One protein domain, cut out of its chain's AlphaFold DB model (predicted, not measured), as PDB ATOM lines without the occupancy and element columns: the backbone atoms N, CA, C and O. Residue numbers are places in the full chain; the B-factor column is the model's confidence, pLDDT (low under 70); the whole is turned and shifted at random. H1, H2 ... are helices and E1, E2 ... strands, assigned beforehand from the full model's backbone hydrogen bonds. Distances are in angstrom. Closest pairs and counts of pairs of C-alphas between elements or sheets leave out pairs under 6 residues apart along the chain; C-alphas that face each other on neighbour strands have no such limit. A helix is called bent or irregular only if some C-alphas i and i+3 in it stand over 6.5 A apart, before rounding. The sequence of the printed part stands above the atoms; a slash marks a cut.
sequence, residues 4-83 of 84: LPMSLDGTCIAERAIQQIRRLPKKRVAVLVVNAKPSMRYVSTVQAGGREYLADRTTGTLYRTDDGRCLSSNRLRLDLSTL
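What this domain is: This is residues 4 to 83 of the 84 residues of an uncharacterized protein of Neisseriaceae bacterium B2N2-7 (UniProt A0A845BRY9). One five-stranded sheet, strongly twisted and curled like part of a barrel, folds back on itself across the long strand E2, so that E4 and E3 face E1 and E5. The short helix H1 only grazes it near E2 and E3. The printed part has 80 residues, with H1 followed by E1 to E5; the sheet's order is E4, E3, E2, E1, E5, all antiparallel. The class is mostly strand, though under half of the residues are in named elements. The whole is compact, with a radius of gyration of the C-alphas of 11.6 A and spans of 32 by 25 by 20 A.

Where its parts are: H1, residues 15 to 21, starts with C-alpha 15 at (156.196, 141.011, 125.006); it is irregular, with C-alphas 16 and 19 7.2 A apart. E1 is residues 27 to 33, 18.9 A long. E2, residues 39 to 48, is 24.8 A long and bends by 59 degrees at residue 45. E3 is residues 51 to 56, 15.7 A; E4 is residues 62 to 64. E5, residues 76 to 79, ends with C-alpha 79 at (133.641, 133.436, 131.779).

How they stand to each other: E1 to E4 form a meander, each strand the antiparallel neighbour of the one before. E2 pairs with E1 over residues 39 to 43, N 31 and O 39 being 2.7 A apart, and with E3 over residues 43 to 48, with N 46 and O 53 at 2.9 A. Edge strand E4 has N 63 and O 54 of E3 at 2.8 A; edge strand E5 has N 79 and O 30 of E1 at 2.8 A. E1 and E4 are apart. H1 grazes the sheet with residues 18 to 21; its closest C-alphas to E2 are Ile 21 and Ser 44, 6.4 A. In H1, 0 of 3 O i to N i+4 pairs and 3 of 4 O i to N i+3 pairs are within hydrogen-bond range.

The domain as a whole: The C-alphas farthest apart, Asn 35 and Gly 50, are 33.4 A apart. The printed part has no cut. The link from E4 to E5 is long, with 11 residues; the others are tight. The mean pLDDT of the printed part is 94.9, and no printed residue is under 70.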
ATOM      1  N   LEU A   4     155.963 129.082 125.646       94.25
ATOM      2  CA  LEU A   4     156.185 130.517 125.512       94.25
ATOM      3  C   LEU A   4     156.805 131.100 126.793       94.25
ATOM      4  O   LEU A   4     156.414 130.719 127.900       94.25
ATOM      5  N   PRO A   5     157.754 132.046 126.671       95.81
ATOM      6  CA  PRO A   5     158.335 132.715 127.828       95.81
ATOM      7  C   PRO A   5     157.306 133.626 128.507       95.81
ATOM      8  O   PRO A   5     156.577 134.355 127.832       95.81
ATOM      9  N   MET A   6     157.290 133.622 129.838       95.69
ATOM     10  CA  MET A   6     156.489 134.542 130.652       95.69
ATOM     11  C   MET A   6     157.230 135.864 130.896       95.69
ATOM     12  O   MET A   6     158.449 135.949 130.719       95.69
ATOM     13  N   SER A   7     156.492 136.894 131.299       95.19
ATOM     14  CA  SER A   7     157.038 138.102 131.922       95.19
ATOM     15  C   SER A   7     157.736 137.775 133.249       95.19
ATOM     16  O   SER A   7     157.541 136.702 133.821       95.19
ATOM     17  N   LEU A   8     158.554 138.707 133.752       92.12
ATOM     18  CA  LEU A   8     159.329 138.522 134.989       92.12
ATOM     19  C   LEU A   8     158.452 138.258 136.224       92.12
ATOM     20  O   LEU A   8     158.860 137.530 137.118       92.12
ATOM     21  N   ASP A   9     157.251 138.832 136.258       92.69
ATOM     22  CA  ASP A   9     156.257 138.640 137.318       92.69
ATOM     23  C   ASP A   9     155.376 137.390 137.110       92.69
ATOM     24  O   ASP A   9     154.548 137.070 137.959       92.69
ATOM     25  N   GLY A  10     155.530 136.683 135.982       93.62
ATOM     26  CA  GLY A  10     154.781 135.469 135.658       93.62
ATOM     27  C   GLY A  10     153.309 135.686 135.289       93.62
ATOM     28  O   GLY A  10     152.574 134.706 135.161       93.62
ATOM     29  N   THR A  11     152.849 136.930 135.119       96.25
ATOM     30  CA  THR A  11     151.417 137.225 134.916       96.25
ATOM     31  C   THR A  11     150.996 137.325 133.445       96.25
ATOM     32  O   THR A  11     149.806 137.224 133.124       96.25
ATOM     33  N   CYS A  12     151.966 137.470 132.541       96.81
ATOM     34  CA  CYS A  12     151.771 137.646 131.107       96.81
ATOM     35  C   CYS A  12     152.748 136.772 130.307       96.81
ATOM     36  O   CYS A  12     153.771 136.308 130.809       96.81
ATOM     37  N   ILE A  13     152.473 136.592 129.018       96.56
ATOM     38  CA  ILE A  13     153.497 136.197 128.047       96.56
ATOM     39  C   ILE A  13     154.454 137.371 127.829       96.56
ATOM     40  O   ILE A  13     154.025 138.519 127.730       96.56
ATOM     41  N   ALA A  14     155.752 137.081 127.728       95.44
ATOM     42  CA  ALA A  14     156.760 138.092 127.444       95.44
ATOM     43  C   ALA A  14     156.432 138.825 126.134       95.44
ATOM     44  O   ALA A  14     156.093 138.195 125.132       95.44
ATOM     45  N   GLU A  15     156.609 140.145 126.116       92.56
ATOM     46  CA  GLU A  15     156.196 141.011 125.006       92.56
ATOM     47  C   GLU A  15     156.712 140.531 123.637       92.56
ATOM     48  O   GLU A  15     155.951 140.404 122.675       92.56
ATOM     49  N   ARG A  16     157.985 140.113 123.585       93.19
ATOM     50  CA  ARG A  16     158.636 139.543 122.389       93.19
ATOM     51  C   ARG A  16     157.933 138.312 121.798       93.19
ATOM     52  O   ARG A  16     158.143 137.986 120.633       93.19
ATOM     53  N   ALA A  17     157.127 137.606 122.588       93.31
ATOM     54  CA  ALA A  17     156.417 136.393 122.194       93.31
ATOM     55  C   ALA A  17     154.921 136.622 121.904       93.31
ATOM     56  O   ALA A  17     154.263 135.708 121.406       93.31
ATOM     57  N   ILE A  18     154.376 137.831 122.108       92.25
ATOM     58  CA  ILE A  18     152.950 138.129 121.854       92.25
ATOM     59  C   ILE A  18     152.565 137.865 120.390       92.25
ATOM     60  O   ILE A  18     151.496 137.317 120.109       92.25
ATOM     61  N   GLN A  19     153.453 138.169 119.436       92.00
ATOM     62  CA  GLN A  19     153.211 137.888 118.012       92.00
ATOM     63  C   GLN A  19     153.010 136.392 117.723       92.00
ATOM     64  O   GLN A  19     152.294 136.038 116.788       92.00
ATOM     65  N   GLN A  20     153.596 135.506 118.533       93.38
ATOM     66  CA  GLN A  20     153.423 134.060 118.385       93.38
ATOM     67  C   GLN A  20     152.012 133.632 118.813       93.38
ATOM     68  O   GLN A  20     151.386 132.834 118.119       93.38
ATOM     69  N   ILE A  21     151.457 134.240 119.870       92.94
ATOM     70  CA  ILE A  21     150.079 133.996 120.337       92.94
ATOM     71  C   ILE A  21     149.063 134.316 119.233       92.94
ATOM     72  O   ILE A  21     148.078 133.595 119.052       92.94
ATOM     73  N   ARG A  22     149.317 135.373 118.451       90.06
ATOM     74  CA  ARG A  22     148.450 135.800 117.339       90.06
ATOM     75  C   ARG A  22     148.379 134.782 116.194       90.06
ATOM     76  O   ARG A  22     147.430 134.826 115.415       90.06
ATOM     77  N   ARG A  23     149.333 133.856 116.093       91.88
ATOM     78  CA  ARG A  23     149.332 132.786 115.079       91.88
ATOM     79  C   ARG A  23     148.601 131.522 115.536       91.88
ATOM     80  O   ARG A  23     148.340 130.650 114.718       91.88
ATOM     81  N   LEU A  24     148.278 131.418 116.823       94.06
ATOM     82  CA  LEU A  24     147.555 130.275 117.380       94.06
ATOM     83  C   LEU A  24     146.052 130.355 117.059       94.06
ATOM     84  O   LEU A  24     145.561 131.443 116.732       94.06
ATOM     85  N   PRO A  25     145.302 129.246 117.187       95.44
ATOM     86  CA  PRO A  25     143.845 129.273 117.113       95.44
ATOM     87  C   PRO A  25     143.265 130.286 118.103       95.44
ATOM     88  O   PRO A  25     143.621 130.289 119.283       95.44
ATOM     89  N   LYS A  26     142.396 131.171 117.606       95.75
ATOM     90  CA  LYS A  26     141.687 132.144 118.440       95.75
ATOM     91  C   LYS A  26     140.433 131.493 119.018       95.75
ATOM     92  O   LYS A  26     139.725 130.811 118.287       95.75
ATOM     93  N   LYS A  27     140.156 131.777 120.283       97.00
ATOM     94  CA  LYS A  27     138.875 131.515 120.937       97.00
ATOM     95  C   LYS A  27     138.275 132.822 121.415       97.00
ATOM     96  O   LYS A  27     139.021 133.746 121.758       97.00
ATOM     97  N   ARG A  28     136.956 132.926 121.415       97.50
ATOM     98  CA  ARG A  28     136.230 134.106 121.892       97.50
ATOM     99  C   ARG A  28     135.681 133.817 123.285       97.50
ATOM    100  O   ARG A  28     135.210 132.720 123.533       97.50
ATOM    101  N   VAL A  29     135.784 134.778 124.200       97.88
ATOM    102  CA  VAL A  29     135.344 134.600 125.592       97.88
ATOM    103  C   VAL A  29     134.965 135.938 126.217       97.88
ATOM    104  O   VAL A  29     135.557 136.972 125.889       97.88
ATOM    105  N   ALA A  30     133.973 135.942 127.103       97.06
ATOM    106  CA  ALA A  30     133.637 137.115 127.896       97.06
ATOM    107  C   ALA A  30     134.619 137.286 129.066       97.06
ATOM    108  O   ALA A  30     135.026 136.330 129.722       97.06
ATOM    109  N   VAL A  31     134.989 138.532 129.343       95.44
ATOM    110  CA  VAL A  31     135.772 138.933 130.511       95.44
ATOM    111  C   VAL A  31     134.858 139.663 131.470       95.44
ATOM    112  O   VAL A  31     134.288 140.706 131.137       95.44
ATOM    113  N   LEU A  32     134.753 139.101 132.665       94.25
ATOM    114  CA  LEU A  32     134.055 139.658 133.804       94.25
ATOM    115  C   LEU A  32     135.011 140.571 134.566       94.25
ATOM    116  O   LEU A  32     136.139 140.191 134.897       94.25
ATOM    117  N   VAL A  33     134.537 141.779 134.844       91.44
ATOM    118  CA  VAL A  33     135.250 142.790 135.619       91.44
ATOM    119  C   VAL A  33     134.335 143.223 136.753       91.44
ATOM    120  O   VAL A  33     133.161 143.514 136.527       91.44
ATOM    121  N   VAL A  34     134.861 143.270 137.975       86.38
ATOM    122  CA  VAL A  34     134.094 143.740 139.138       86.38
ATOM    123  C   VAL A  34     133.530 145.141 138.857       86.38
ATOM    124  O   VAL A  34     134.282 146.046 138.499       86.38
ATOM    125  N   ASN A  35     132.217 145.313 139.039       88.50
ATOM    126  CA  ASN A  35     131.472 146.563 138.827       88.50
ATOM    127  C   ASN A  35     131.475 147.113 137.386       88.50
ATOM    128  O   ASN A  35     131.226 148.300 137.183       88.50
ATOM    129  N   ALA A  36     131.733 146.278 136.378       89.94
ATOM    130  CA  ALA A  36     131.674 146.684 134.977       89.94
ATOM    131  C   ALA A  36     130.917 145.664 134.120       89.94
ATOM    132  O   ALA A  36     130.769 144.494 134.473       89.94
ATOM    133  N   LYS A  37     130.408 146.130 132.973       90.00
ATOM    134  CA  LYS A  37     129.752 145.249 132.002       90.00
ATOM    135  C   LYS A  37     130.778 144.263 131.424       90.00
ATOM    136  O   LYS A  37     131.908 144.681 131.154       90.00
ATOM    137  N   PRO A  38     130.395 142.995 131.191       91.00
ATOM    138  CA  PRO A  38     131.259 142.040 130.514       91.00
ATOM    139  C   PRO A  38     131.737 142.575 129.163       91.00
ATOM    140  O   PRO A  38     130.982 143.216 128.429       91.00
ATOM    141  N   SER A  39     132.994 142.296 128.831       93.62
ATOM    142  CA  SER A  39     133.582 142.660 127.538       93.62
ATOM    143  C   SER A  39     134.125 141.424 126.837       93.62
ATOM    144  O   SER A  39     134.632 140.520 127.490       93.62
ATOM    145  N   MET A  40     134.035 141.367 125.510       95.88
ATOM    146  CA  MET A  40     134.561 140.222 124.766       95.88
ATOM    147  C   MET A  40     136.066 140.359 124.531       95.88
ATOM    148  O   MET A  40     136.565 141.433 124.174       95.88
ATOM    149  N   ARG A  41     136.784 139.245 124.679       95.38
ATOM    150  CA  ARG A  41     138.202 139.107 124.334       95.38
ATOM    151  C   ARG A  41     138.436 137.904 123.437       95.38
ATOM    152  O   ARG A  41     137.629 136.977 123.375       95.38
ATOM    153  N   TYR A  42     139.571 137.951 122.746       97.38
ATOM    154  CA  TYR A  42     140.101 136.806 122.027       97.38
ATOM    155  C   TYR A  42     141.314 136.262 122.764       97.38
ATOM    156  O   TYR A  42     142.288 136.984 122.991       97.38
ATOM    157  N   VAL A  43     141.262 134.976 123.083       97.44
ATOM    158  CA  VAL A  43     142.323 134.257 123.784       97.44
ATOM    159  C   VAL A  43     142.873 133.132 122.914       97.44
ATOM    160  O   VAL A  43     142.227 132.696 121.962       97.44
ATOM    161  N   SER A  44     144.075 132.668 123.230       97.38
ATOM    162  CA  SER A  44     144.648 131.441 122.674       97.38
ATOM    163  C   SER A  44     145.131 130.558 123.823       97.38
ATOM    164  O   SER A  44     145.660 131.068 124.808       97.38
ATOM    165  N   THR A  45     144.994 129.240 123.690       97.00
ATOM    166  CA  THR A  45     145.616 128.296 124.628       97.00
ATOM    167  C   THR A  45     147.131 128.269 124.401       97.00
ATOM    168  O   THR A  45     147.580 128.109 123.264       97.00
ATOM    169  N   VAL A  46     147.919 128.440 125.463       96.56
ATOM    170  CA  VAL A  46     149.390 128.480 125.425       96.56
ATOM    171  C   VAL A  46     149.989 127.605 126.521       96.56
ATOM    172  O   VAL A  46     149.398 127.453 127.585       96.56
ATOM    173  N   GLN A  47     151.186 127.072 126.281       96.75
ATOM    174  CA  GLN A  47     152.027 126.476 127.322       96.75
ATOM    175  C   GLN A  47     153.034 127.531 127.770       96.75
ATOM    176  O   GLN A  47     153.700 128.116 126.918       96.75
ATOM    177  N   ALA A  48     153.122 127.808 129.066       94.19
ATOM    178  CA  ALA A  48     154.059 128.775 129.626       94.19
ATOM    179  C   ALA A  48     154.475 128.328 131.032       94.19
ATOM    180  O   ALA A  48     153.639 127.901 131.824       94.19
ATOM    181  N   GLY A  49     155.773 128.361 131.345       90.88
ATOM    182  CA  GLY A  49     156.266 127.923 132.661       90.88
ATOM    183  C   GLY A  49     155.891 126.475 133.018       90.88
ATOM    184  O   GLY A  49     155.690 126.165 134.188       90.88
ATOM    185  N   GLY A  50     155.735 125.600 132.016       91.56
ATOM    186  CA  GLY A  50     155.348 124.197 132.214       91.56
ATOM    187  C   GLY A  50     153.859 123.963 132.502       91.56
ATOM    188  O   GLY A  50     153.486 122.844 132.846       91.56
ATOM    189  N   ARG A  51     153.003 124.986 132.365       95.19
ATOM    190  CA  ARG A  51     151.552 124.881 132.564       95.19
ATOM    191  C   ARG A  51     150.775 125.481 131.392       95.19
ATOM    192  O   ARG A  51     151.239 126.399 130.718       95.19
ATOM    193  N   GLU A  52     149.567 124.970 131.180       97.12
ATOM    194  CA  GLU A  52     148.629 125.511 130.202       97.12
ATOM    195  C   GLU A  52     147.863 126.730 130.736       97.12
ATOM    196  O   GLU A  52     147.371 126.724 131.867       97.12
ATOM    197  N   TYR A  53     147.711 127.748 129.887       97.69
ATOM    198  CA  TYR A  53     146.948 128.963 130.164       97.69
ATOM    199  C   TYR A  53     146.102 129.388 128.964       97.69
ATOM    200  O   TYR A  53     146.387 129.036 127.817       97.69
ATOM    201  N   LEU A  54     145.095 130.222 129.224       97.75
ATOM    202  CA  LEU A  54     144.467 131.064 128.211       97.75
ATOM    203  C   LEU A  54     145.191 132.410 128.207       97.75
ATOM    204  O   LEU A  54     145.223 133.093 129.227       97.75
ATOM    205  N   ALA A  55     145.781 132.792 127.080       97.62
ATOM    206  CA  ALA A  55     146.460 134.073 126.927       97.62
ATOM    207  C   ALA A  55     145.614 135.036 126.095       97.62
ATOM    208  O   ALA A  55     145.223 134.700 124.974       97.62
ATOM    209  N   ASP A  56     145.370 136.243 126.605       96.56
ATOM    210  CA  ASP A  56     144.782 137.327 125.819       96.56
ATOM    211  C   ASP A  56     145.703 137.677 124.643       96.56
ATOM    212  O   ASP A  56     146.898 137.928 124.803       96.56
ATOM    213  N   ARG A  57     145.152 137.677 123.429       95.94
ATOM    214  CA  ARG A  57     145.938 137.827 122.193       95.94
ATOM    215  C   ARG A  57     146.445 139.248 121.947       95.94
ATOM    216  O   ARG A  57     147.301 139.446 121.078       95.94
ATOM    217  N   THR A  58     145.896 140.228 122.656       93.06
ATOM    218  CA  THR A  58     146.269 141.639 122.533       93.06
ATOM    219  C   THR A  58     147.373 141.984 123.520       93.06
ATOM    220  O   THR A  58     148.362 142.597 123.134       93.06
ATOM    221  N   THR A  59     147.200 141.568 124.772       94.12
ATOM    222  CA  THR A  59     148.011 141.990 125.923       94.12
ATOM    223  C   THR A  59     148.977 140.918 126.415       94.12
ATOM    224  O   THR A  59     149.915 141.228 127.141       94.12
ATOM    225  N   GLY A  60     148.762 139.653 126.049       96.12
ATOM    226  CA  GLY A  60     149.517 138.521 126.581       96.12
ATOM    227  C   GLY A  60     149.132 138.133 128.010       96.12
ATOM    228  O   GLY A  60     149.745 137.214 128.547       96.12
ATOM    229  N   THR A  61     148.140 138.789 128.628       97.19
ATOM    230  CA  THR A  61     147.685 138.470 129.989       97.19
ATOM    231  C   THR A  61     147.241 137.020 130.095       97.19
ATOM    232  O   THR A  61     146.486 136.533 129.250       97.19
ATOM    233  N   LEU A  62     147.704 136.343 131.145       97.75
ATOM    234  CA  LEU A  62     147.419 134.939 131.383       97.75
ATOM    235  C   LEU A  62     146.229 134.757 132.318       97.75
ATOM    236  O   LEU A  62     146.095 135.421 133.349       97.75
ATOM    237  N   TYR A  63     145.400 133.787 131.960       98.06
ATOM    238  CA  TYR A  63     144.256 133.330 132.727       98.06
ATOM    239  C   TYR A  63     144.365 131.822 132.900       98.06
ATOM    240  O   TYR A  63     144.783 131.104 131.984       98.06
ATOM    241  N   ARG A  64     143.995 131.323 134.077       97.38
ATOM    242  CA  ARG A  64     144.005 129.882 134.319       97.38
ATOM    243  C   ARG A  64     142.908 129.195 133.506       97.38
ATOM    244  O   ARG A  64     141.826 129.744 133.318       97.38
ATOM    245  N   THR A  65     143.185 127.983 133.042       97.25
ATOM    246  CA  THR A  65     142.239 127.178 132.256       97.25
ATOM    247  C   THR A  65     141.138 126.533 133.098       97.25
ATOM    248  O   THR A  65     140.097 126.192 132.552       97.25
ATOM    249  N   ASP A  66     141.353 126.370 134.405       96.56
ATOM    250  CA  ASP A  66     140.432 125.694 135.326       96.56
ATOM    251  C   ASP A  66     139.316 126.611 135.839       96.56
ATOM    252  O   ASP A  66     138.165 126.196 135.932       96.56
ATOM    253  N   ASP A  67     139.643 127.861 136.165       96.06
ATOM    254  CA  ASP A  67     138.689 128.812 136.733       96.06
ATOM    255  C   ASP A  67     138.577 130.127 135.947       96.06
ATOM    256  O   ASP A  67     137.696 130.931 136.246       96.06
ATOM    257  N   GLY A  68     139.414 130.367 134.935       96.81
ATOM    258  CA  GLY A  68     139.417 131.613 134.167       96.81
ATOM    259  C   GLY A  68     140.002 132.805 134.926       96.81
ATOM    260  O   GLY A  68     139.923 133.933 134.440       96.81
ATOM    261  N   ARG A  69     140.570 132.614 136.124       97.12
ATOM    262  CA  ARG A  69     141.123 133.698 136.941       97.12
ATOM    263  C   ARG A  69     142.340 134.311 136.258       97.12
ATOM    264  O   ARG A  69     143.247 133.596 135.832       97.12
ATOM    265  N   CYS A  70     142.366 135.637 136.196       97.31
ATOM    266  CA  CYS A  70     143.505 136.389 135.691       97.31
ATOM    267  C   CYS A  70     144.681 136.334 136.678       97.31
ATOM    268  O   CYS A  70     144.492 136.494 137.887       97.31
ATOM    269  N   LEU A  71     145.896 136.127 136.165       96.69
ATOM    270  CA  LEU A  71     147.107 136.113 136.988       96.69
ATOM    271  C   LEU A  71     147.571 137.520 137.386       96.69
ATOM    272  O   LEU A  71     148.149 137.677 138.455       96.69
ATOM    273  N   SER A  72     147.292 138.542 136.569       95.12
ATOM    274  CA  SER A  72     147.699 139.929 136.852       95.12
ATOM    275  C   SER A  72     146.700 140.708 137.712       95.12
ATOM    276  O   SER A  72     147.034 141.768 138.238       95.12
ATOM    277  N   SER A  73     145.462 140.223 137.867       94.19
ATOM    278  CA  SER A  73     144.417 140.933 138.610       94.19
ATOM    279  C   SER A  73     143.366 139.995 139.188       94.19
ATOM    280  O   SER A  73     142.738 139.216 138.481       94.19
ATOM    281  N   ASN A  74     143.070 140.145 140.478       92.81
ATOM    282  CA  ASN A  74     141.976 139.430 141.137       92.81
ATOM    283  C   ASN A  74     140.575 139.954 140.767       92.81
ATOM    284  O   ASN A  74     139.584 139.331 141.138       92.81
ATOM    285  N   ARG A  75     140.482 141.083 140.052       92.69
ATOM    286  CA  ARG A  75     139.210 141.683 139.612       92.69
ATOM    287  C   ARG A  75     138.785 141.237 138.216       92.69
ATOM    288  O   ARG A  75     137.693 141.601 137.790       92.69
ATOM    289  N   LEU A  76     139.654 140.514 137.509       94.00
ATOM    290  CA  LEU A  76     139.439 140.055 136.141       94.00
ATOM    291  C   LEU A  76     139.294 138.535 136.110       94.00
ATOM    292  O   LEU A  76     140.103 137.803 136.687       94.00
ATOM    293  N   ARG A  77     138.283 138.059 135.389       97.00
ATOM    294  CA  ARG A  77     138.044 136.631 135.189       97.00
ATOM    295  C   ARG A  77     137.434 136.380 133.815       97.00
ATOM    296  O   ARG A  77     136.573 137.138 133.384       97.00
ATOM    297  N   LEU A  78     137.861 135.321 133.139       97.31
ATOM    298  CA  LEU A  78     137.178 134.814 131.954       97.31
ATOM    299  C   LEU A  78     135.929 134.042 132.371       97.31
ATOM    300  O   LEU A  78     135.992 133.191 133.259       97.31
ATOM    301  N   ASP A  79     134.816 134.293 131.695       96.88
ATOM    302  CA  ASP A  79     133.641 133.436 131.779       96.88
ATOM    303  C   ASP A  79     133.804 132.245 130.830       96.88
ATOM    304  O   ASP A  79     133.478 132.312 129.643       96.88
ATOM    305  N   LEU A  80     134.337 131.143 131.361       96.31
ATOM    306  CA  LEU A  80     134.626 129.935 130.586       96.31
ATOM    307  C   LEU A  80     133.370 129.284 129.981       96.31
ATOM    308  O   LEU A  80     133.507 128.523 129.029       96.31
ATOM    309  N   SER A  81     132.163 129.604 130.470       95.94
ATOM    310  CA  SER A  81     130.913 129.113 129.867       95.94
ATOM    311  C   SER A  81     130.635 129.719 128.485       95.94
ATOM    312  O   SER A  81     129.866 129.162 127.709       95.94
ATOM    313  N   THR A  82     131.299 130.833 128.163       95.56
ATOM    314  CA  THR A  82     131.159 131.576 126.899       95.56
ATOM    315  C   THR A  82     132.298 131.309 125.914       95.56
ATOM    316  O   THR A  82     132.464 132.057 124.951       95.56
ATOM    317  N   LEU A  83     133.142 130.309 126.190       95.50
ATOM    318  CA  LEU A  83     134.324 130.021 125.388       95.50
ATOM    319  C   LEU A  83     133.936 129.322 124.074       95.50
ATOM    320  O   LEU A  83     133.520 128.165 124.091       95.50
TER     321      LEU A  83